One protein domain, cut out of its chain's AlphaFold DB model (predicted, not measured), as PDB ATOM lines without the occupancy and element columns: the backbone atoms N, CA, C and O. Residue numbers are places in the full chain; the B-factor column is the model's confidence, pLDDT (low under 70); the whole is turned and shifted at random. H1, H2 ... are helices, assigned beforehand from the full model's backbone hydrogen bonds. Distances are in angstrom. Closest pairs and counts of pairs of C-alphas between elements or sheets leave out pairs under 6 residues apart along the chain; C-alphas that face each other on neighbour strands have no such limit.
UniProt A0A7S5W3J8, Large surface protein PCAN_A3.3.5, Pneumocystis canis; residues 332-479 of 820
ATOM      1  N   PHE A 332     219.035 266.392 265.099       84.12
ATOM      2  CA  PHE A 332     217.786 267.143 265.207       84.12
ATOM      3  C   PHE A 332     217.154 267.097 266.611       84.12
ATOM      4  O   PHE A 332     216.404 268.006 266.955       84.12
ATOM      5  N   TYR A 333     217.480 266.112 267.454       86.44
ATOM      6  CA  TYR A 333     217.136 266.149 268.881       86.44
ATOM      7  C   TYR A 333     218.015 267.149 269.644       86.44
ATOM      8  O   TYR A 333     217.500 267.954 270.418       86.44
ATOM      9  N   ILE A 334     219.326 267.153 269.384       86.31
ATOM     10  CA  ILE A 334     220.298 268.023 270.071       86.31
ATOM     11  C   ILE A 334     220.072 269.497 269.715       86.31
ATOM     12  O   ILE A 334     219.908 270.331 270.603       86.31
ATOM     13  N   LEU A 335     219.974 269.813 268.420       83.06
ATOM     14  CA  LEU A 335     219.583 271.145 267.949       83.06
ATOM     15  C   LEU A 335     218.171 271.521 268.442       83.06
ATOM     16  O   LEU A 335     217.888 272.695 268.653       83.06
ATOM     17  N   GLY A 336     217.283 270.542 268.658       82.69
ATOM     18  CA  GLY A 336     215.952 270.769 269.222       82.69
ATOM     19  C   GLY A 336     216.026 271.271 270.664       82.69
ATOM     20  O   GLY A 336     215.415 272.286 270.987       82.69
ATOM     21  N   LEU A 337     216.821 270.605 271.505       83.06
ATOM     22  CA  LEU A 337     217.070 271.007 272.891       83.06
ATOM     23  C   LEU A 337     217.714 272.397 272.973       83.06
ATOM     24  O   LEU A 337     217.283 273.228 273.765       83.06
ATOM     25  N   LEU A 338     218.696 272.671 272.111       82.50
ATOM     26  CA  LEU A 338     219.340 273.985 272.008       82.50
ATOM     27  C   LEU A 338     218.351 275.101 271.624       82.50
ATOM     28  O   LEU A 338     218.480 276.221 272.111       82.50
ATOM     29  N   ILE A 339     217.342 274.803 270.798       79.38
ATOM     30  CA  ILE A 339     216.256 275.747 270.487       79.38
ATOM     31  C   ILE A 339     215.322 275.951 271.692       79.38
ATOM     32  O   ILE A 339     214.851 277.074 271.857       79.38
ATOM     33  N   GLN A 340     215.060 274.930 272.529       74.94
ATOM     34  CA  GLN A 340     214.136 275.038 273.677       74.94
ATOM     35  C   GLN A 340     214.534 276.147 274.661       74.94
ATOM     36  O   GLN A 340     213.683 276.953 275.021       74.94
ATOM     37  N   GLU A 341     215.806 276.242 275.059       67.25
ATOM     38  CA  GLU A 341     216.255 277.272 276.015       67.25
ATOM     39  C   GLU A 341     216.087 278.703 275.460       67.25
ATOM     40  O   GLU A 341     215.748 279.629 276.193       67.25
ATOM     41  N   ILE A 342     216.196 278.887 274.137       65.25
ATOM     42  CA  ILE A 342     215.960 280.181 273.464       65.25
ATOM     43  C   ILE A 342     214.451 280.547 273.454       65.25
ATOM     44  O   ILE A 342     214.074 281.677 273.123       65.25
ATOM     45  N   ILE A 343     213.540 279.627 273.822       55.97
ATOM     46  CA  ILE A 343     212.086 279.878 273.791       55.97
ATOM     47  C   ILE A 343     211.628 280.890 274.848       55.97
ATOM     48  O   ILE A 343     210.667 281.621 274.584       55.97
ATOM     49  N   LEU A 344     212.315 280.976 275.991       51.34
ATOM     50  CA  LEU A 344     211.812 281.648 277.195       51.34
ATOM     51  C   LEU A 344     211.567 283.165 277.035       51.34
ATOM     52  O   LEU A 344     210.603 283.668 277.610       51.34
ATOM     53  N   ASP A 345     212.345 283.872 276.205       43.59
ATOM     54  CA  ASP A 345     212.342 285.350 276.174       43.59
ATOM     55  C   ASP A 345     211.448 286.033 275.113       43.59
ATOM     56  O   ASP A 345     211.247 287.244 275.186       43.59
ATOM     57  N   TYR A 346     210.897 285.333 274.103       41.19
ATOM     58  CA  TYR A 346     210.218 286.026 272.976       41.19
ATOM     59  C   TYR A 346     209.071 285.266 272.283       41.19
ATOM     60  O   TYR A 346     209.034 284.031 272.262       41.19
ATOM     61  N   ARG A 347     208.145 286.016 271.652       50.69
ATOM     62  CA  ARG A 347     206.958 285.502 270.922       50.69
ATOM     63  C   ARG A 347     206.778 286.085 269.497       50.69
ATOM     64  O   ARG A 347     205.850 286.864 269.274       50.69
ATOM     65  N   PRO A 348     207.594 285.700 268.502       47.91
ATOM     66  CA  PRO A 348     207.313 285.997 267.096       47.91
ATOM     67  C   PRO A 348     206.304 284.997 266.490       47.91
ATOM     68  O   PRO A 348     206.022 283.944 267.066       47.91
ATOM     69  N   LYS A 349     205.755 285.298 265.303       44.62
ATOM     70  CA  LYS A 349     204.984 284.313 264.518       44.62
ATOM     71  C   LYS A 349     205.952 283.340 263.833       44.62
ATOM     72  O   LYS A 349     206.862 283.772 263.141       44.62
ATOM     73  N   ASP A 350     205.712 282.047 264.045       58.75
ATOM     74  CA  ASP A 350     206.617 280.918 263.762       58.75
ATOM     75  C   ASP A 350     208.012 281.024 264.428       58.75
ATOM     76  O   ASP A 350     209.025 281.246 263.760       58.75
ATOM     77  N   PRO A 351     208.097 280.845 265.764       65.06
ATOM     78  CA  PRO A 351     209.347 281.019 266.504       65.06
ATOM     79  C   PRO A 351     210.442 280.010 266.163       65.06
ATOM     80  O   PRO A 351     211.610 280.254 266.451       65.06
ATOM     81  N   TYR A 352     210.071 278.858 265.602       74.12
ATOM     82  CA  TYR A 352     210.972 277.722 265.482       74.12
ATOM     83  C   TYR A 352     212.049 277.938 264.411       74.12
ATOM     84  O   TYR A 352     213.239 277.764 264.668       74.12
ATOM     85  N   GLU A 353     211.646 278.335 263.199       74.50
ATOM     86  CA  GLU A 353     212.597 278.506 262.095       74.50
ATOM     87  C   GLU A 353     213.488 279.748 262.272       74.50
ATOM     88  O   GLU A 353     214.622 279.756 261.794       74.50
ATOM     89  N   VAL A 354     213.013 280.771 262.987       76.38
ATOM     90  CA  VAL A 354     213.824 281.944 263.345       76.38
ATOM     91  C   VAL A 354     214.918 281.540 264.340       76.38
ATOM     92  O   VAL A 354     216.097 281.667 264.021       76.38
ATOM     93  N   ARG A 355     214.547 280.911 265.466       78.19
ATOM     94  CA  ARG A 355     215.498 280.462 266.504       78.19
ATOM     95  C   ARG A 355     216.513 279.437 266.010       78.19
ATOM     96  O   ARG A 355     217.667 279.464 266.422       78.19
ATOM     97  N   CYS A 356     216.113 278.564 265.087       84.06
ATOM     98  CA  CYS A 356     217.033 277.636 264.428       84.06
ATOM     99  C   CYS A 356     218.152 278.361 263.653       84.06
ATOM    100  O   CYS A 356     219.294 277.902 263.661       84.06
ATOM    101  N   LYS A 357     217.856 279.504 263.016       80.56
ATOM    102  CA  LYS A 357     218.871 280.332 262.344       80.56
ATOM    103  C   LYS A 357     219.740 281.057 263.363       80.56
ATOM    104  O   LYS A 357     220.952 280.911 263.297       80.56
ATOM    105  N   GLU A 358     219.125 281.729 264.338       81.25
ATOM    106  CA  GLU A 358     219.819 282.475 265.402       81.25
ATOM    107  C   GLU A 358     220.838 281.597 266.151       81.25
ATOM    108  O   GLU A 358     221.978 282.016 266.355       81.25
ATOM    109  N   LEU A 359     220.468 280.353 266.479       84.88
ATOM    110  CA  LEU A 359     221.345 279.353 267.095       84.88
ATOM    111  C   LEU A 359     222.539 278.986 266.191       84.88
ATOM    112  O   LEU A 359     223.685 278.970 266.644       84.88
ATOM    113  N   LEU A 360     222.276 278.699 264.911       84.00
ATOM    114  CA  LEU A 360     223.296 278.357 263.908       84.00
ATOM    115  C   LEU A 360     224.103 279.578 263.423       84.00
ATOM    116  O   LEU A 360     225.012 279.424 262.603       84.00
ATOM    117  N   GLU A 361     223.766 280.778 263.895       79.50
ATOM    118  CA  GLU A 361     224.430 282.049 263.595       79.50
ATOM    119  C   GLU A 361     225.328 282.507 264.737       79.50
ATOM    120  O   GLU A 361     226.491 282.818 264.494       79.50
ATOM    121  N   ASN A 362     224.826 282.479 265.972       80.69
ATOM    122  CA  ASN A 362     225.488 283.118 267.109       80.69
ATOM    123  C   ASN A 362     226.101 282.126 268.111       80.69
ATOM    124  O   ASN A 362     227.029 282.483 268.833       80.69
ATOM    125  N   ASN A 363     225.615 280.879 268.167       82.19
ATOM    126  CA  ASN A 363     225.919 279.956 269.269       82.19
ATOM    127  C   ASN A 363     226.788 278.751 268.876       82.19
ATOM    128  O   ASN A 363     227.151 277.976 269.754       82.19
ATOM    129  N   CYS A 364     227.155 278.578 267.604       83.69
ATOM    130  CA  CYS A 364     227.885 277.390 267.132       83.69
ATOM    131  C   CYS A 364     229.139 277.035 267.956       83.69
ATOM    132  O   CYS A 364     229.333 275.871 268.291       83.69
ATOM    133  N   SER A 365     229.930 278.021 268.390       81.12
ATOM    134  CA  SER A 365     231.125 277.817 269.232       81.12
ATOM    135  C   SER A 365     230.836 277.305 270.660       81.12
ATOM    136  O   SER A 365     231.764 277.015 271.430       81.12
ATOM    137  N   SER A 366     229.560 277.189 271.055       76.94
ATOM    138  CA  SER A 366     229.164 276.531 272.300       76.94
ATOM    139  C   SER A 366     228.972 275.020 272.164       76.94
ATOM    140  O   SER A 366     229.127 274.344 273.178       76.94
ATOM    141  N   PHE A 367     228.720 274.486 270.958       83.94
ATOM    142  CA  PHE A 367     228.349 273.076 270.753       83.94
ATOM    143  C   PHE A 367     228.993 272.366 269.543       83.94
ATOM    144  O   PHE A 367     228.912 271.141 269.460       83.94
ATOM    145  N   ASP A 368     229.639 273.078 268.616       84.88
ATOM    146  CA  ASP A 368     230.253 272.521 267.398       84.88
ATOM    147  C   ASP A 368     231.254 271.383 267.667       84.88
ATOM    148  O   ASP A 368     231.281 270.388 266.945       84.88
ATOM    149  N   TYR A 369     232.029 271.482 268.748       82.38
ATOM    150  CA  TYR A 369     233.010 270.477 269.155       82.38
ATOM    151  C   TYR A 369     232.404 269.116 269.544       82.38
ATOM    152  O   TYR A 369     233.143 268.141 269.649       82.38
ATOM    153  N   MET A 370     231.093 269.029 269.798       81.12
ATOM    154  CA  MET A 370     230.453 267.832 270.366       81.12
ATOM    155  C   MET A 370     230.250 266.703 269.343       81.12
ATOM    156  O   MET A 370     230.366 265.523 269.688       81.12
ATOM    157  N   LEU A 371     229.930 267.053 268.092       81.62
ATOM    158  CA  LEU A 371     229.657 266.124 266.988       81.62
ATOM    159  C   LEU A 371     230.118 266.732 265.657       81.62
ATOM    160  O   LEU A 371     229.902 267.916 265.401       81.62
ATOM    161  N   LEU A 372     230.683 265.906 264.772       82.62
ATOM    162  CA  LEU A 372     231.133 266.342 263.444       82.62
ATOM    163  C   LEU A 372     229.962 266.859 262.597       82.62
ATOM    164  O   LEU A 372     230.110 267.786 261.807       82.62
ATOM    165  N   GLU A 373     228.781 266.287 262.802       82.94
ATOM    166  CA  GLU A 373     227.527 266.668 262.176       82.94
ATOM    167  C   GLU A 373     227.062 268.056 262.645       82.94
ATOM    168  O   GLU A 373     226.619 268.853 261.821       82.94
ATOM    169  N   LEU A 374     227.213 268.382 263.941       84.69
ATOM    170  CA  LEU A 374     226.906 269.719 264.477       84.69
ATOM    171  C   LEU A 374     227.843 270.763 263.874       84.69
ATOM    172  O   LEU A 374     227.371 271.774 263.357       84.69
ATOM    173  N   LYS A 375     229.150 270.478 263.854       86.12
ATOM    174  CA  LYS A 375     230.136 271.306 263.153       86.12
ATOM    175  C   LYS A 375     229.781 271.482 261.668       86.12
ATOM    176  O   LYS A 375     229.793 272.602 261.174       86.12
ATOM    177  N   THR A 376     229.378 270.412 260.983       85.44
ATOM    178  CA  THR A 376     229.013 270.440 259.554       85.44
ATOM    179  C   THR A 376     227.747 271.260 259.275       85.44
ATOM    180  O   THR A 376     227.667 271.915 258.238       85.44
ATOM    181  N   GLU A 377     226.739 271.257 260.156       82.56
ATOM    182  CA  GLU A 377     225.600 272.186 260.046       82.56
ATOM    183  C   GLU A 377     226.020 273.634 260.351       82.56
ATOM    184  O   GLU A 377     225.596 274.555 259.650       82.56
ATOM    185  N   CYS A 378     226.902 273.830 261.335       83.25
ATOM    186  CA  CYS A 378     227.456 275.132 261.699       83.25
ATOM    187  C   CYS A 378     228.341 275.764 260.616       83.25
ATOM    188  O   CYS A 378     228.303 276.975 260.458       83.25
ATOM    189  N   GLU A 379     229.091 274.995 259.822       82.25
ATOM    190  CA  GLU A 379     229.990 275.530 258.782       82.25
ATOM    191  C   GLU A 379     229.254 276.095 257.544       82.25
ATOM    192  O   GLU A 379     229.860 276.764 256.706       82.25
ATOM    193  N   LYS A 380     227.928 275.925 257.431       78.25
ATOM    194  CA  LYS A 380     227.107 276.364 256.277       78.25
ATOM    195  C   LYS A 380     226.807 277.875 256.229       78.25
ATOM    196  O   LYS A 380     225.890 278.299 255.519       78.25
ATOM    197  N   ILE A 381     227.576 278.680 256.969       59.53
ATOM    198  CA  ILE A 381     227.249 280.046 257.419       59.53
ATOM    199  C   ILE A 381     226.785 280.998 256.307       59.53
ATOM    200  O   ILE A 381     225.850 281.763 256.512       59.53
ATOM    201  N   ASN A 382     227.389 280.938 255.120       55.97
ATOM    202  CA  ASN A 382     227.206 281.957 254.079       55.97
ATOM    203  C   ASN A 382     226.311 281.508 252.907       55.97
ATOM    204  O   ASN A 382     226.548 281.895 251.765       55.97
ATOM    205  N   THR A 383     225.306 280.652 253.144       56.31
ATOM    206  CA  THR A 383     224.469 280.107 252.055       56.31
ATOM    207  C   THR A 383     222.983 279.963 252.398       56.31
ATOM    208  O   THR A 383     222.600 279.698 253.537       56.31
ATOM    209  N   ASN A 384     222.137 279.981 251.358       62.41
ATOM    210  CA  ASN A 384     220.700 279.656 251.425       62.41
ATOM    211  C   ASN A 384     220.389 278.260 252.020       62.41
ATOM    212  O   ASN A 384     219.224 277.944 252.274       62.41
ATOM    213  N   THR A 385     221.399 277.413 252.257       62.41
ATOM    214  CA  THR A 385     221.224 276.059 252.803       62.41
ATOM    215  C   THR A 385     220.830 276.038 254.283       62.41
ATOM    216  O   THR A 385     220.102 275.130 254.674       62.41
ATOM    217  N   ARG A 386     221.169 277.053 255.100       67.06
ATOM    218  CA  ARG A 386     220.662 277.154 256.492       67.06
ATOM    219  C   ARG A 386     219.134 277.053 256.555       67.06
ATOM    220  O   ARG A 386     218.576 276.316 257.365       67.06
ATOM    221  N   HIS A 387     218.458 277.750 255.641       69.50
ATOM    222  CA  HIS A 387     217.000 277.760 255.528       69.50
ATOM    223  C   HIS A 387     216.436 276.374 255.161       69.50
ATOM    224  O   HIS A 387     215.369 275.992 255.640       69.50
ATOM    225  N   SER A 388     217.152 275.577 254.355       75.69
ATOM    226  CA  SER A 388     216.736 274.202 254.049       75.69
ATOM    227  C   SER A 388     217.065 273.218 255.178       75.69
ATOM    228  O   SER A 388     216.245 272.336 255.437       75.69
ATOM    229  N   SER A 389     218.168 273.402 255.916       77.44
ATOM    230  CA  SER A 389     218.473 272.640 257.139       77.44
ATOM    231  C   SER A 389     217.397 272.831 258.212       77.44
ATOM    232  O   SER A 389     216.823 271.841 258.662       77.44
ATOM    233  N   CYS A 390     217.026 274.072 258.552       81.62
ATOM    234  CA  CYS A 390     215.972 274.338 259.540       81.62
ATOM    235  C   CYS A 390     214.600 273.776 259.116       81.62
ATOM    236  O   CYS A 390     213.891 273.181 259.932       81.62
ATOM    237  N   LYS A 391     214.240 273.847 257.824       82.88
ATOM    238  CA  LYS A 391     213.015 273.215 257.291       82.88
ATOM    239  C   LYS A 391     213.054 271.685 257.318       82.88
ATOM    240  O   LYS A 391     212.045 271.056 257.635       82.88
ATOM    241  N   LYS A 392     214.199 271.074 256.997       83.94
ATOM    242  CA  LYS A 392     214.414 269.618 257.082       83.94
ATOM    243  C   LYS A 392     214.299 269.143 258.532       83.94
ATOM    244  O   LYS A 392     213.604 268.162 258.796       83.94
ATOM    245  N   MET A 393     214.923 269.872 259.453       81.12
ATOM    246  CA  MET A 393     214.871 269.624 260.888       81.12
ATOM    247  C   MET A 393     213.446 269.725 261.437       81.12
ATOM    248  O   MET A 393     213.002 268.805 262.117       81.12
ATOM    249  N   ARG A 394     212.692 270.776 261.086       82.88
ATOM    250  CA  ARG A 394     211.288 270.928 261.498       82.88
ATOM    251  C   ARG A 394     210.446 269.707 261.111       82.88
ATOM    252  O   ARG A 394     209.800 269.117 261.970       82.88
ATOM    253  N   LYS A 395     210.517 269.273 259.846       85.75
ATOM    254  CA  LYS A 395     209.800 268.077 259.357       85.75
ATOM    255  C   LYS A 395     210.223 266.793 260.083       85.75
ATOM    256  O   LYS A 395     209.407 265.895 260.284       85.75
ATOM    257  N   LYS A 396     211.496 266.695 260.485       87.50
ATOM    258  CA  LYS A 396     212.008 265.591 261.308       87.50
ATOM    259  C   LYS A 396     211.450 265.630 262.731       87.50
ATOM    260  O   LYS A 396     210.946 264.607 263.180       87.50
ATOM    261  N   LEU A 397     211.435 266.788 263.393       84.00
ATOM    262  CA  LEU A 397     210.793 266.945 264.703       84.00
ATOM    263  C   LEU A 397     209.290 266.656 264.648       84.00
ATOM    264  O   LEU A 397     208.798 265.921 265.491       84.00
ATOM    265  N   GLU A 398     208.565 267.145 263.640       84.81
ATOM    266  CA  GLU A 398     207.138 266.837 263.446       84.81
ATOM    267  C   GLU A 398     206.897 265.316 263.331       84.81
ATOM    268  O   GLU A 398     205.957 264.783 263.928       84.81
ATOM    269  N   SER A 399     207.791 264.588 262.649       88.94
ATOM    270  CA  SER A 399     207.776 263.120 262.601       88.94
ATOM    271  C   SER A 399     208.083 262.478 263.963       88.94
ATOM    272  O   SER A 399     207.349 261.584 264.384       88.94
ATOM    273  N   TYR A 400     209.105 262.949 264.684       89.31
ATOM    274  CA  TYR A 400     209.504 262.405 265.990       89.31
ATOM    275  C   TYR A 400     208.451 262.675 267.075       89.31
ATOM    276  O   TYR A 400     208.118 261.775 267.841       89.31
ATOM    277  N   CYS A 401     207.811 263.846 267.054       86.62
ATOM    278  CA  CYS A 401     206.632 264.155 267.858       86.62
ATOM    279  C   CYS A 401     205.498 263.152 267.635       86.62
ATOM    280  O   CYS A 401     204.873 262.710 268.596       86.62
ATOM    281  N   ASN A 402     205.215 262.782 266.385       86.44
ATOM    282  CA  ASN A 402     204.135 261.845 266.073       86.44
ATOM    283  C   ASN A 402     204.483 260.397 266.465       86.44
ATOM    284  O   ASN A 402     203.602 259.671 266.924       86.44
ATOM    285  N   ILE A 403     205.758 260.005 266.373       89.69
ATOM    286  CA  ILE A 403     206.262 258.716 266.875       89.69
ATOM    287  C   ILE A 403     206.167 258.656 268.407       89.69
ATOM    288  O   ILE A 403     205.544 257.736 268.931       89.69
ATOM    289  N   LEU A 404     206.683 259.658 269.129       89.75
ATOM    290  CA  LEU A 404     206.617 259.713 270.595       89.75
ATOM    291  C   LEU A 404     205.164 259.728 271.100       89.75
ATOM    292  O   LEU A 404     204.821 258.967 272.003       89.75
ATOM    293  N   LYS A 405     204.282 260.533 270.485       86.88
ATOM    294  CA  LYS A 405     202.834 260.521 270.772       86.88
ATOM    295  C   LYS A 405     202.247 259.118 270.654       86.88
ATOM    296  O   LYS A 405     201.542 258.687 271.564       86.88
ATOM    297  N   LYS A 406     202.545 258.410 269.557       86.88
ATOM    298  CA  LYS A 406     202.072 257.041 269.349       86.88
ATOM    299  C   LYS A 406     202.627 256.101 270.418       86.88
ATOM    300  O   LYS A 406     201.845 255.413 271.056       86.88
ATOM    301  N   ASN A 407     203.935 256.130 270.680       89.69
ATOM    302  CA  ASN A 407     204.576 255.289 271.695       89.69
ATOM    303  C   ASN A 407     203.940 255.475 273.086       89.69
ATOM    304  O   ASN A 407     203.693 254.501 273.790       89.69
ATOM    305  N   LEU A 408     203.634 256.719 273.476       89.19
ATOM    306  CA  LEU A 408     203.000 257.040 274.761       89.19
ATOM    307  C   LEU A 408     201.527 256.595 274.826       89.19
ATOM    308  O   LEU A 408     201.071 256.182 275.891       89.19
ATOM    309  N   VAL A 409     200.797 256.631 273.706       86.56
ATOM    310  CA  VAL A 409     199.436 256.072 273.586       86.56
ATOM    311  C   VAL A 409     199.459 254.539 273.627       86.56
ATOM    312  O   VAL A 409     198.755 253.949 274.441       86.56
ATOM    313  N   ASP A 410     200.302 253.896 272.815       86.44
ATOM    314  CA  ASP A 410     200.447 252.435 272.727       86.44
ATOM    315  C   ASP A 410     200.894 251.832 274.085       86.44
ATOM    316  O   ASP A 410     200.546 250.698 274.416       86.44
ATOM    317  N   LYS A 411     201.615 252.607 274.911       88.38
ATOM    318  CA  LYS A 411     202.002 252.269 276.295       88.38
ATOM    319  C   LYS A 411     200.993 252.690 277.381       88.38
ATOM    320  O   LYS A 411     201.267 252.495 278.564       88.38
ATOM    321  N   GLY A 412     199.843 253.262 277.021       87.44
ATOM    322  CA  GLY A 412     198.778 253.636 277.962       87.44
ATOM    323  C   GLY A 412     199.081 254.842 278.863       87.44
ATOM    324  O   GLY A 412     198.426 255.014 279.886       87.44
ATOM    325  N   LEU A 413     200.060 255.678 278.503       88.94
ATOM    326  CA  LEU A 413     200.441 256.904 279.225       88.94
ATOM    327  C   LEU A 413     199.689 258.152 278.732       88.94
ATOM    328  O   LEU A 413     199.776 259.218 279.348       88.94
ATOM    329  N   ALA A 414     198.960 258.012 277.622       83.38
ATOM    330  CA  ALA A 414     198.122 259.022 276.996       83.38
ATOM    331  C   ALA A 414     196.829 258.386 276.454       83.38
ATOM    332  O   ALA A 414     196.850 257.256 275.969       83.38
ATOM    333  N   LEU A 415     195.715 259.123 276.484       70.06
ATOM    334  CA  LEU A 415     194.459 258.697 275.861       70.06
ATOM    335  C   LEU A 415     194.454 259.050 274.368       70.06
ATOM    336  O   LEU A 415     194.773 260.176 273.980       70.06
ATOM    337  N   ASN A 416     194.044 258.099 273.527       58.94
ATOM    338  CA  ASN A 416     193.819 258.354 272.107       58.94
ATOM    339  C   ASN A 416     192.427 258.962 271.902       58.94
ATOM    340  O   ASN A 416     191.422 258.329 272.220       58.94
ATOM    341  N   THR A 417     192.364 260.175 271.356       50.50
ATOM    342  CA  THR A 417     191.107 260.833 270.990       50.50
ATOM    343  C   THR A 417     191.170 261.330 269.544       50.50
ATOM    344  O   THR A 417     192.059 262.087 269.168       50.50
ATOM    345  N   ASN A 418     190.164 260.922 268.762       46.16
ATOM    346  CA  ASN A 418     189.817 261.372 267.405       46.16
ATOM    347  C   ASN A 418     190.662 260.828 266.229       46.16
ATOM    348  O   ASN A 418     191.888 260.767 266.257       46.16
ATOM    349  N   ARG A 419     189.972 260.544 265.107       40.38
ATOM    350  CA  ARG A 419     190.547 260.091 263.815       40.38
ATOM    351  C   ARG A 419     191.546 261.073 263.169       40.38
ATOM    352  O   ARG A 419     192.150 260.735 262.159       40.38
ATOM    353  N   SER A 420     191.713 262.273 263.725       48.41
ATOM    354  CA  SER A 420     192.636 263.318 263.262       48.41
ATOM    355  C   SER A 420     194.001 263.319 263.970       48.41
ATOM    356  O   SER A 420     194.851 264.134 263.624       48.41
ATOM    357  N   GLY A 421     194.232 262.444 264.960       48.97
ATOM    358  CA  GLY A 421     195.527 262.328 265.654       48.97
ATOM    359  C   GLY A 421     195.867 263.484 266.609       48.97
ATOM    360  O   GLY A 421     197.006 263.596 267.071       48.97
ATOM    361  N   ILE A 422     194.899 264.352 266.916       49.94
ATOM    362  CA  ILE A 422     195.063 265.468 267.853       49.94
ATOM    363  C   ILE A 422     194.696 264.988 269.260       49.94
ATOM    364  O   ILE A 422     193.529 265.008 269.641       49.94
ATOM    365  N   ILE A 423     195.708 264.597 270.041       52.94
ATOM    366  CA  ILE A 423     195.560 264.280 271.470       52.94
ATOM    367  C   ILE A 423     195.003 265.513 272.198       52.94
ATOM    368  O   ILE A 423     195.723 266.496 272.391       52.94
ATOM    369  N   LEU A 424     193.727 265.461 272.592       48.75
ATOM    370  CA  LEU A 424     193.017 266.602 273.180       48.75
ATOM    371  C   LEU A 424     193.041 266.612 274.710       48.75
ATOM    372  O   LEU A 424     193.267 267.668 275.301       48.75
ATOM    373  N   TYR A 425     192.884 265.449 275.348       53.31
ATOM    374  CA  TYR A 425     192.916 265.316 276.805       53.31
ATOM    375  C   TYR A 425     193.776 264.126 277.223       53.31
ATOM    376  O   TYR A 425     193.643 263.022 276.703       53.31
ATOM    377  N   THR A 426     194.685 264.380 278.160       60.47
ATOM    378  CA  THR A 426     195.562 263.383 278.776       60.47
ATOM    379  C   THR A 426     195.544 263.640 280.267       60.47
ATOM    380  O   THR A 426     196.029 264.668 280.730       60.47
ATOM    381  N   GLU A 427     194.902 262.743 281.005       77.44
ATOM    382  CA  GLU A 427     194.821 262.850 282.455       77.44
ATOM    383  C   GLU A 427     196.180 262.509 283.081       77.44
ATOM    384  O   GLU A 427     196.964 261.715 282.543       77.44
ATOM    385  N   ILE A 428     196.468 263.117 284.233       87.31
ATOM    386  CA  ILE A 428     197.536 262.629 285.102       87.31
ATOM    387  C   ILE A 428     197.119 261.243 285.600       87.31
ATOM    388  O   ILE A 428     196.056 261.096 286.200       87.31
ATOM    389  N   LEU A 429     197.981 260.246 285.409       89.25
ATOM    390  CA  LEU A 429     197.800 258.933 286.016       89.25
ATOM    391  C   LEU A 429     198.273 258.958 287.471       89.25
ATOM    392  O   LEU A 429     199.382 259.420 287.770       89.25
ATOM    393  N   SER A 430     197.443 258.423 288.365       89.81
ATOM    394  CA  SER A 430     197.790 258.248 289.773       89.81
ATOM    395  C   SER A 430     198.818 257.136 289.960       89.81
ATOM    396  O   SER A 430     198.906 256.200 289.160       89.81
ATOM    397  N   TRP A 431     199.571 257.186 291.057       89.19
ATOM    398  CA  TRP A 431     200.586 256.185 291.405       89.19
ATOM    399  C   TRP A 431     200.073 254.741 291.308       89.19
ATOM    400  O   TRP A 431     200.798 253.847 290.865       89.19
ATOM    401  N   TYR A 432     198.806 254.513 291.657       86.00
ATOM    402  CA  TYR A 432     198.159 253.201 291.625       86.00
ATOM    403  C   TYR A 432     197.731 252.749 290.222       86.00
ATOM    404  O   TYR A 432     197.671 251.547 289.974       86.00
ATOM    405  N   GLN A 433     197.514 253.675 289.284       87.88
ATOM    406  CA  GLN A 433     197.219 253.364 287.879       87.88
ATOM    407  C   GLN A 433     198.480 252.993 287.070       87.88
ATOM    408  O   GLN A 433     198.379 252.300 286.058       87.88
ATOM    409  N   LEU A 434     199.674 253.413 287.510       89.69
ATOM    410  CA  LEU A 434     200.943 253.173 286.806       89.69
ATOM    411  C   LEU A 434     201.392 251.697 286.877       89.69
ATOM    412  O   LEU A 434     201.764 251.196 287.947       89.69
ATOM    413  N   LYS A 435     201.415 251.017 285.719       88.00
ATOM    414  CA  LYS A 435     201.770 249.591 285.548       88.00
ATOM    415  C   LYS A 435     203.234 249.405 285.120       88.00
ATOM    416  O   LYS A 435     203.563 249.459 283.938       88.00
ATOM    417  N   THR A 436     204.124 249.147 286.076       86.56
ATOM    418  CA  THR A 436     205.590 249.079 285.870       86.56
ATOM    419  C   THR A 436     206.111 247.767 285.267       86.56
ATOM    420  O   THR A 436     207.273 247.700 284.858       86.56
ATOM    421  N   ASN A 437     205.272 246.732 285.192       79.12
ATOM    422  CA  ASN A 437     205.591 245.422 284.612       79.12
ATOM    423  C   ASN A 437     205.521 245.390 283.072       79.12
ATOM    424  O   ASN A 437     206.118 244.517 282.458       79.12
ATOM    425  N   THR A 438     204.842 246.356 282.444       80.69
ATOM    426  CA  THR A 438     204.702 246.473 280.971       80.69
ATOM    427  C   THR A 438     205.803 247.313 280.299       80.69
ATOM    428  O   THR A 438     205.703 247.664 279.121       80.69
ATOM    429  N   PHE A 439     206.853 247.646 281.054       87.31
ATOM    430  CA  PHE A 439     207.974 248.490 280.638       87.31
ATOM    431  C   PHE A 439     209.313 247.820 280.938       87.31
ATOM    432  O   PHE A 439     209.526 247.354 282.062       87.31
ATOM    433  N   THR A 440     210.251 247.850 279.993       88.25
ATOM    434  CA  THR A 440     211.665 247.540 280.264       88.25
ATOM    435  C   THR A 440     212.408 248.761 280.824       88.25
ATOM    436  O   THR A 440     211.904 249.886 280.836       88.25
ATOM    437  N   THR A 441     213.620 248.545 281.340       84.94
ATOM    438  CA  THR A 441     214.522 249.631 281.768       84.94
ATOM    439  C   THR A 441     214.968 250.488 280.577       84.94
ATOM    440  O   THR A 441     214.984 251.714 280.666       84.94
ATOM    441  N   GLU A 442     215.256 249.840 279.449       86.25
ATOM    442  CA  GLU A 442     215.644 250.460 278.178       86.25
ATOM    443  C   GLU A 442     214.517 251.334 277.601       86.25
ATOM    444  O   GLU A 442     214.751 252.491 277.258       86.25
ATOM    445  N   GLU A 443     213.273 250.837 277.585       89.81
ATOM    446  CA  GLU A 443     212.098 251.602 277.148       89.81
ATOM    447  C   GLU A 443     211.897 252.864 277.992       89.81
ATOM    448  O   GLU A 443     211.578 253.924 277.451       89.81
ATOM    449  N   CYS A 444     212.130 252.768 279.306       90.50
ATOM    450  CA  CYS A 444     212.144 253.929 280.187       90.50
ATOM    451  C   CYS A 444     213.228 254.935 279.777       90.50
ATOM    452  O   CYS A 444     212.898 256.098 279.569       90.50
ATOM    453  N   MET A 445     214.488 254.519 279.599       87.00
ATOM    454  CA  MET A 445     215.568 255.438 279.199       87.00
ATOM    455  C   MET A 445     215.311 256.090 277.838       87.00
ATOM    456  O   MET A 445     215.438 257.310 277.701       87.00
ATOM    457  N   LYS A 446     214.902 255.296 276.843       89.00
ATOM    458  CA  LYS A 446     214.618 255.765 275.485       89.00
ATOM    459  C   LYS A 446     213.481 256.780 275.466       89.00
ATOM    460  O   LYS A 446     213.677 257.899 274.999       89.00
ATOM    461  N   LEU A 447     212.315 256.425 276.007       91.12
ATOM    462  CA  LEU A 447     211.149 257.308 275.970       91.12
ATOM    463  C   LEU A 447     211.320 258.517 276.899       91.12
ATOM    464  O   LEU A 447     210.805 259.588 276.586       91.12
ATOM    465  N   GLN A 448     212.062 258.400 278.010       91.25
ATOM    466  CA  GLN A 448     212.401 259.564 278.837       91.25
ATOM    467  C   GLN A 448     213.316 260.528 278.084       91.25
ATOM    468  O   GLN A 448     213.092 261.733 278.168       91.25
ATOM    469  N   SER A 449     214.282 260.016 277.315       89.81
ATOM    470  CA  SER A 449     215.150 260.838 276.463       89.81
ATOM    471  C   SER A 449     214.367 261.495 275.326       89.81
ATOM    472  O   SER A 449     214.478 262.703 275.143       89.81
ATOM    473  N   GLU A 450     213.507 260.750 274.616       90.00
ATOM    474  CA  GLU A 450     212.598 261.318 273.608       90.00
ATOM    475  C   GLU A 450     211.721 262.423 274.227       90.00
ATOM    476  O   GLU A 450     211.668 263.528 273.693       90.00
ATOM    477  N   CYS A 451     211.111 262.190 275.395       90.81
ATOM    478  CA  CYS A 451     210.372 263.216 276.136       90.81
ATOM    479  C   CYS A 451     211.237 264.428 276.516       90.81
ATOM    480  O   CYS A 451     210.779 265.553 276.366       90.81
ATOM    481  N   TYR A 452     212.473 264.237 276.983       89.44
ATOM    482  CA  TYR A 452     213.383 265.333 277.341       89.44
ATOM    483  C   TYR A 452     213.680 266.230 276.126       89.44
ATOM    484  O   TYR A 452     213.572 267.452 276.203       89.44
ATOM    485  N   TYR A 453     213.964 265.628 274.968       86.88
ATOM    486  CA  TYR A 453     214.222 266.365 273.728       86.88
ATOM    487  C   TYR A 453     212.972 267.010 273.098       86.88
ATOM    488  O   TYR A 453     213.120 267.956 272.324       86.88
ATOM    489  N   LEU A 454     211.761 266.508 273.379       85.88
ATOM    490  CA  LEU A 454     210.550 266.841 272.611       85.88
ATOM    491  C   LEU A 454     209.397 267.503 273.382       85.88
ATOM    492  O   LEU A 454     208.536 268.096 272.729       85.88
ATOM    493  N   GLN A 455     209.326 267.406 274.717       86.00
ATOM    494  CA  GLN A 455     208.123 267.763 275.495       86.00
ATOM    495  C   GLN A 455     207.594 269.175 275.191       86.00
ATOM    496  O   GLN A 455     206.390 269.329 274.993       86.00
ATOM    497  N   GLU A 456     208.488 270.165 275.094       80.69
ATOM    498  CA  GLU A 456     208.142 271.576 274.851       80.69
ATOM    499  C   GLU A 456     208.193 271.985 273.365       80.69
ATOM    500  O   GLU A 456     207.706 273.052 272.994       80.69
ATOM    501  N   LEU A 457     208.751 271.141 272.485       79.00
ATOM    502  CA  LEU A 457     208.799 271.396 271.034       79.00
ATOM    503  C   LEU A 457     207.542 270.908 270.305       79.00
ATOM    504  O   LEU A 457     207.198 271.425 269.240       79.00
ATOM    505  N   CYS A 458     206.877 269.877 270.828       78.94
ATOM    506  CA  CYS A 458     205.799 269.212 270.109       78.94
ATOM    507  C   CYS A 458     204.440 269.922 270.238       78.94
ATOM    508  O   CYS A 458     203.996 270.220 271.346       78.94
ATOM    509  N   PRO A 459     203.689 270.095 269.132       66.12
ATOM    510  CA  PRO A 459     202.323 270.602 269.197       66.12
ATOM    511  C   PRO A 459     201.386 269.558 269.825       66.12
ATOM    512  O   PRO A 459     201.310 268.415 269.360       66.12
ATOM    513  N   GLY A 460     200.634 269.973 270.848       62.28
ATOM    514  CA  GLY A 460     199.805 269.104 271.695       62.28
ATOM    515  C   GLY A 460     200.519 268.749 273.007       62.28
ATOM    516  O   GLY A 460     201.709 268.463 273.003       62.28
ATOM    517  N   ARG A 461     199.796 268.803 274.135       68.75
ATOM    518  CA  ARG A 461     200.352 268.891 275.504       68.75
ATOM    519  C   ARG A 461     201.079 267.616 275.986       68.75
ATOM    520  O   ARG A 461     200.583 266.915 276.863       68.75
ATOM    521  N   LEU A 462     202.288 267.342 275.483       82.69
ATOM    522  CA  LEU A 462     203.127 266.221 275.940       82.69
ATOM    523  C   LEU A 462     203.545 266.319 277.420       82.69
ATOM    524  O   LEU A 462     203.874 265.300 278.023       82.69
ATOM    525  N   GLY A 463     203.465 267.503 278.034       84.88
ATOM    526  CA  GLY A 463     203.771 267.719 279.452       84.88
ATOM    527  C   GLY A 463     202.935 266.910 280.459       84.88
ATOM    528  O   GLY A 463     203.330 266.847 281.622       84.88
ATOM    529  N   TYR A 464     201.821 266.280 280.054       87.12
ATOM    530  CA  TYR A 464     201.105 265.280 280.868       87.12
ATOM    531  C   TYR A 464     201.590 263.839 280.589       87.12
ATOM    532  O   TYR A 464     202.089 263.209 281.523       87.12
ATOM    533  N   PRO A 465     201.590 263.316 279.345       89.44
ATOM    534  CA  PRO A 465     202.160 262.000 279.031       89.44
ATOM    535  C   PRO A 465     203.622 261.797 279.455       89.44
ATOM    536  O   PRO A 465     203.969 260.741 279.975       89.44
ATOM    537  N   CYS A 466     204.481 262.809 279.299       91.19
ATOM    538  CA  CYS A 466     205.877 262.742 279.739       91.19
ATOM    539  C   CYS A 466     206.025 262.813 281.274       91.19
ATOM    540  O   CYS A 466     206.964 262.235 281.822       91.19
ATOM    541  N   ARG A 467     205.071 263.443 281.979       90.75
ATOM    542  CA  ARG A 467     204.933 263.357 283.447       90.75
ATOM    543  C   ARG A 467     204.525 261.946 283.878       90.75
ATOM    544  O   ARG A 467     205.206 261.344 284.705       90.75
ATOM    545  N   ASN A 468     203.496 261.376 283.246       91.31
ATOM    546  CA  ASN A 468     203.056 259.993 283.466       91.31
ATOM    547  C   ASN A 468     204.201 258.991 283.224       91.31
ATOM    548  O   ASN A 468     204.410 258.093 284.039       91.31
ATOM    549  N   LEU A 469     204.994 259.181 282.162       92.25
ATOM    550  CA  LEU A 469     206.185 258.374 281.882       92.25
ATOM    551  C   LEU A 469     207.241 258.486 282.989       92.25
ATOM    552  O   LEU A 469     207.729 257.467 283.476       92.25
ATOM    553  N   ARG A 470     207.621 259.707 283.394       92.06
ATOM    554  CA  ARG A 470     208.648 259.896 284.432       92.06
ATOM    555  C   ARG A 470     208.187 259.349 285.784       92.06
ATOM    556  O   ARG A 470     208.981 258.684 286.443       92.06
ATOM    557  N   ALA A 471     206.909 259.495 286.131       91.31
ATOM    558  CA  ALA A 471     206.315 258.853 287.301       91.31
ATOM    559  C   ALA A 471     206.321 257.311 287.204       91.31
ATOM    560  O   ALA A 471     206.662 256.649 288.185       91.31
ATOM    561  N   LEU A 472     206.012 256.719 286.038       92.38
ATOM    562  CA  LEU A 472     206.069 255.262 285.832       92.38
ATOM    563  C   LEU A 472     207.492 254.737 286.012       92.38
ATOM    564  O   LEU A 472     207.714 253.766 286.733       92.38
ATOM    565  N   CYS A 473     208.460 255.387 285.374       91.94
ATOM    566  CA  CYS A 473     209.855 254.978 285.434       91.94
ATOM    567  C   CYS A 473     210.467 255.206 286.824       91.94
ATOM    568  O   CYS A 473     211.261 254.371 287.250       91.94
ATOM    569  N   TYR A 474     210.039 256.236 287.569       90.31
ATOM    570  CA  TYR A 474     210.385 256.396 288.986       90.31
ATOM    571  C   TYR A 474     209.770 255.291 289.857       90.31
ATOM    572  O   TYR A 474     210.460 254.694 290.675       90.31
ATOM    573  N   LYS A 475     208.498 254.925 289.641       89.50
ATOM    574  CA  LYS A 475     207.882 253.772 290.324       89.50
ATOM    575  C   LYS A 475     208.621 252.466 290.006       89.50
ATOM    576  O   LYS A 475     208.824 251.638 290.889       89.50
ATOM    577  N   LYS A 476     209.067 252.279 288.757       89.50
ATOM    578  CA  LYS A 476     209.838 251.100 288.335       89.50
ATOM    579  C   LYS A 476     211.207 251.046 289.021       89.50
ATOM    580  O   LYS A 476     211.575 249.990 289.532       89.50
ATOM    581  N   SER A 477     211.941 252.157 289.051       86.06
ATOM    582  CA  SER A 477     213.252 252.234 289.700       86.06
ATOM    583  C   SER A 477     213.160 252.097 291.218       86.06
ATOM    584  O   SER A 477     213.966 251.382 291.807       86.06
ATOM    585  N   TYR A 478     212.154 252.706 291.850       83.50
ATOM    586  CA  TYR A 478     211.922 252.588 293.289       83.50
ATOM    587  C   TYR A 478     211.543 251.154 293.692       83.50
ATOM    588  O   TYR A 478     212.097 250.617 294.647       83.50
ATOM    589  N   ASN A 479     210.670 250.481 292.929       84.12
ATOM    590  CA  ASN A 479     210.359 249.068 293.173       84.12
ATOM    591  C   ASN A 479     211.605 248.177 293.027       84.12
ATOM    592  O   ASN A 479     211.819 247.294 293.854       84.12
TER     593      ASN A 479
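What this domain is: This is residues 332 to 479 of the 820 residues of the protein "Large surface protein PCAN_A3.3.5" of Pneumocystis canis (UniProt A0A7S5W3J8). What is the shape? One long helix, H4, runs along an elongated body; H2, H1 and H5 pack on it in turn, and H6 folds back on H5. What makes it? The printed part has 148 residues with six named helices, H1 to H6, and is all helix. It is only just compact, close to loose: radius of gyration of the C-alphas 17.4 A, spans 55 by 33 by 26 A.

Where its parts are: Where does it begin? H1, residues 332 to 341, begins at C-alpha 332 (217.786, 267.143, 265.207). What follows? H2 is residues 351 to 362, H3 372 to 378, H4 385 to 410, 37.2 A long, H5 441 to 454, and H6 465 to 479, ending at C-alpha 479 (210.359, 249.068, 293.173).

How they stand to each other: What does H1 touch? Among others H4, about perpendicular at 87 degrees; the closest C-alphas, Phe 332 and Met 393, are 5.8 A apart. And H3? It only just touches H2, with 3 pairs of C-alphas within 8 A, the closest Leu 360 and Cys 378 at 5.7 A. Which helices form hairpins? H4 and H5, closest C-alphas Cys 401 and Leu 454, 6.7 A; H5 and H6, Cys 451 and Cys 466, 5.8 A. Are the backbones helical? Every O i to N i+4 pair is within hydrogen-bond range except in H1, 5 of 6.

The domain as a whole: Is it cut? The printed part has no cut; the link from H4 to H5 is long, 30 residues. Where is confidence low? The pLDDT is under 70 at residues 341 to 351, 381 to 387, 416 to 426 and 459 to 461.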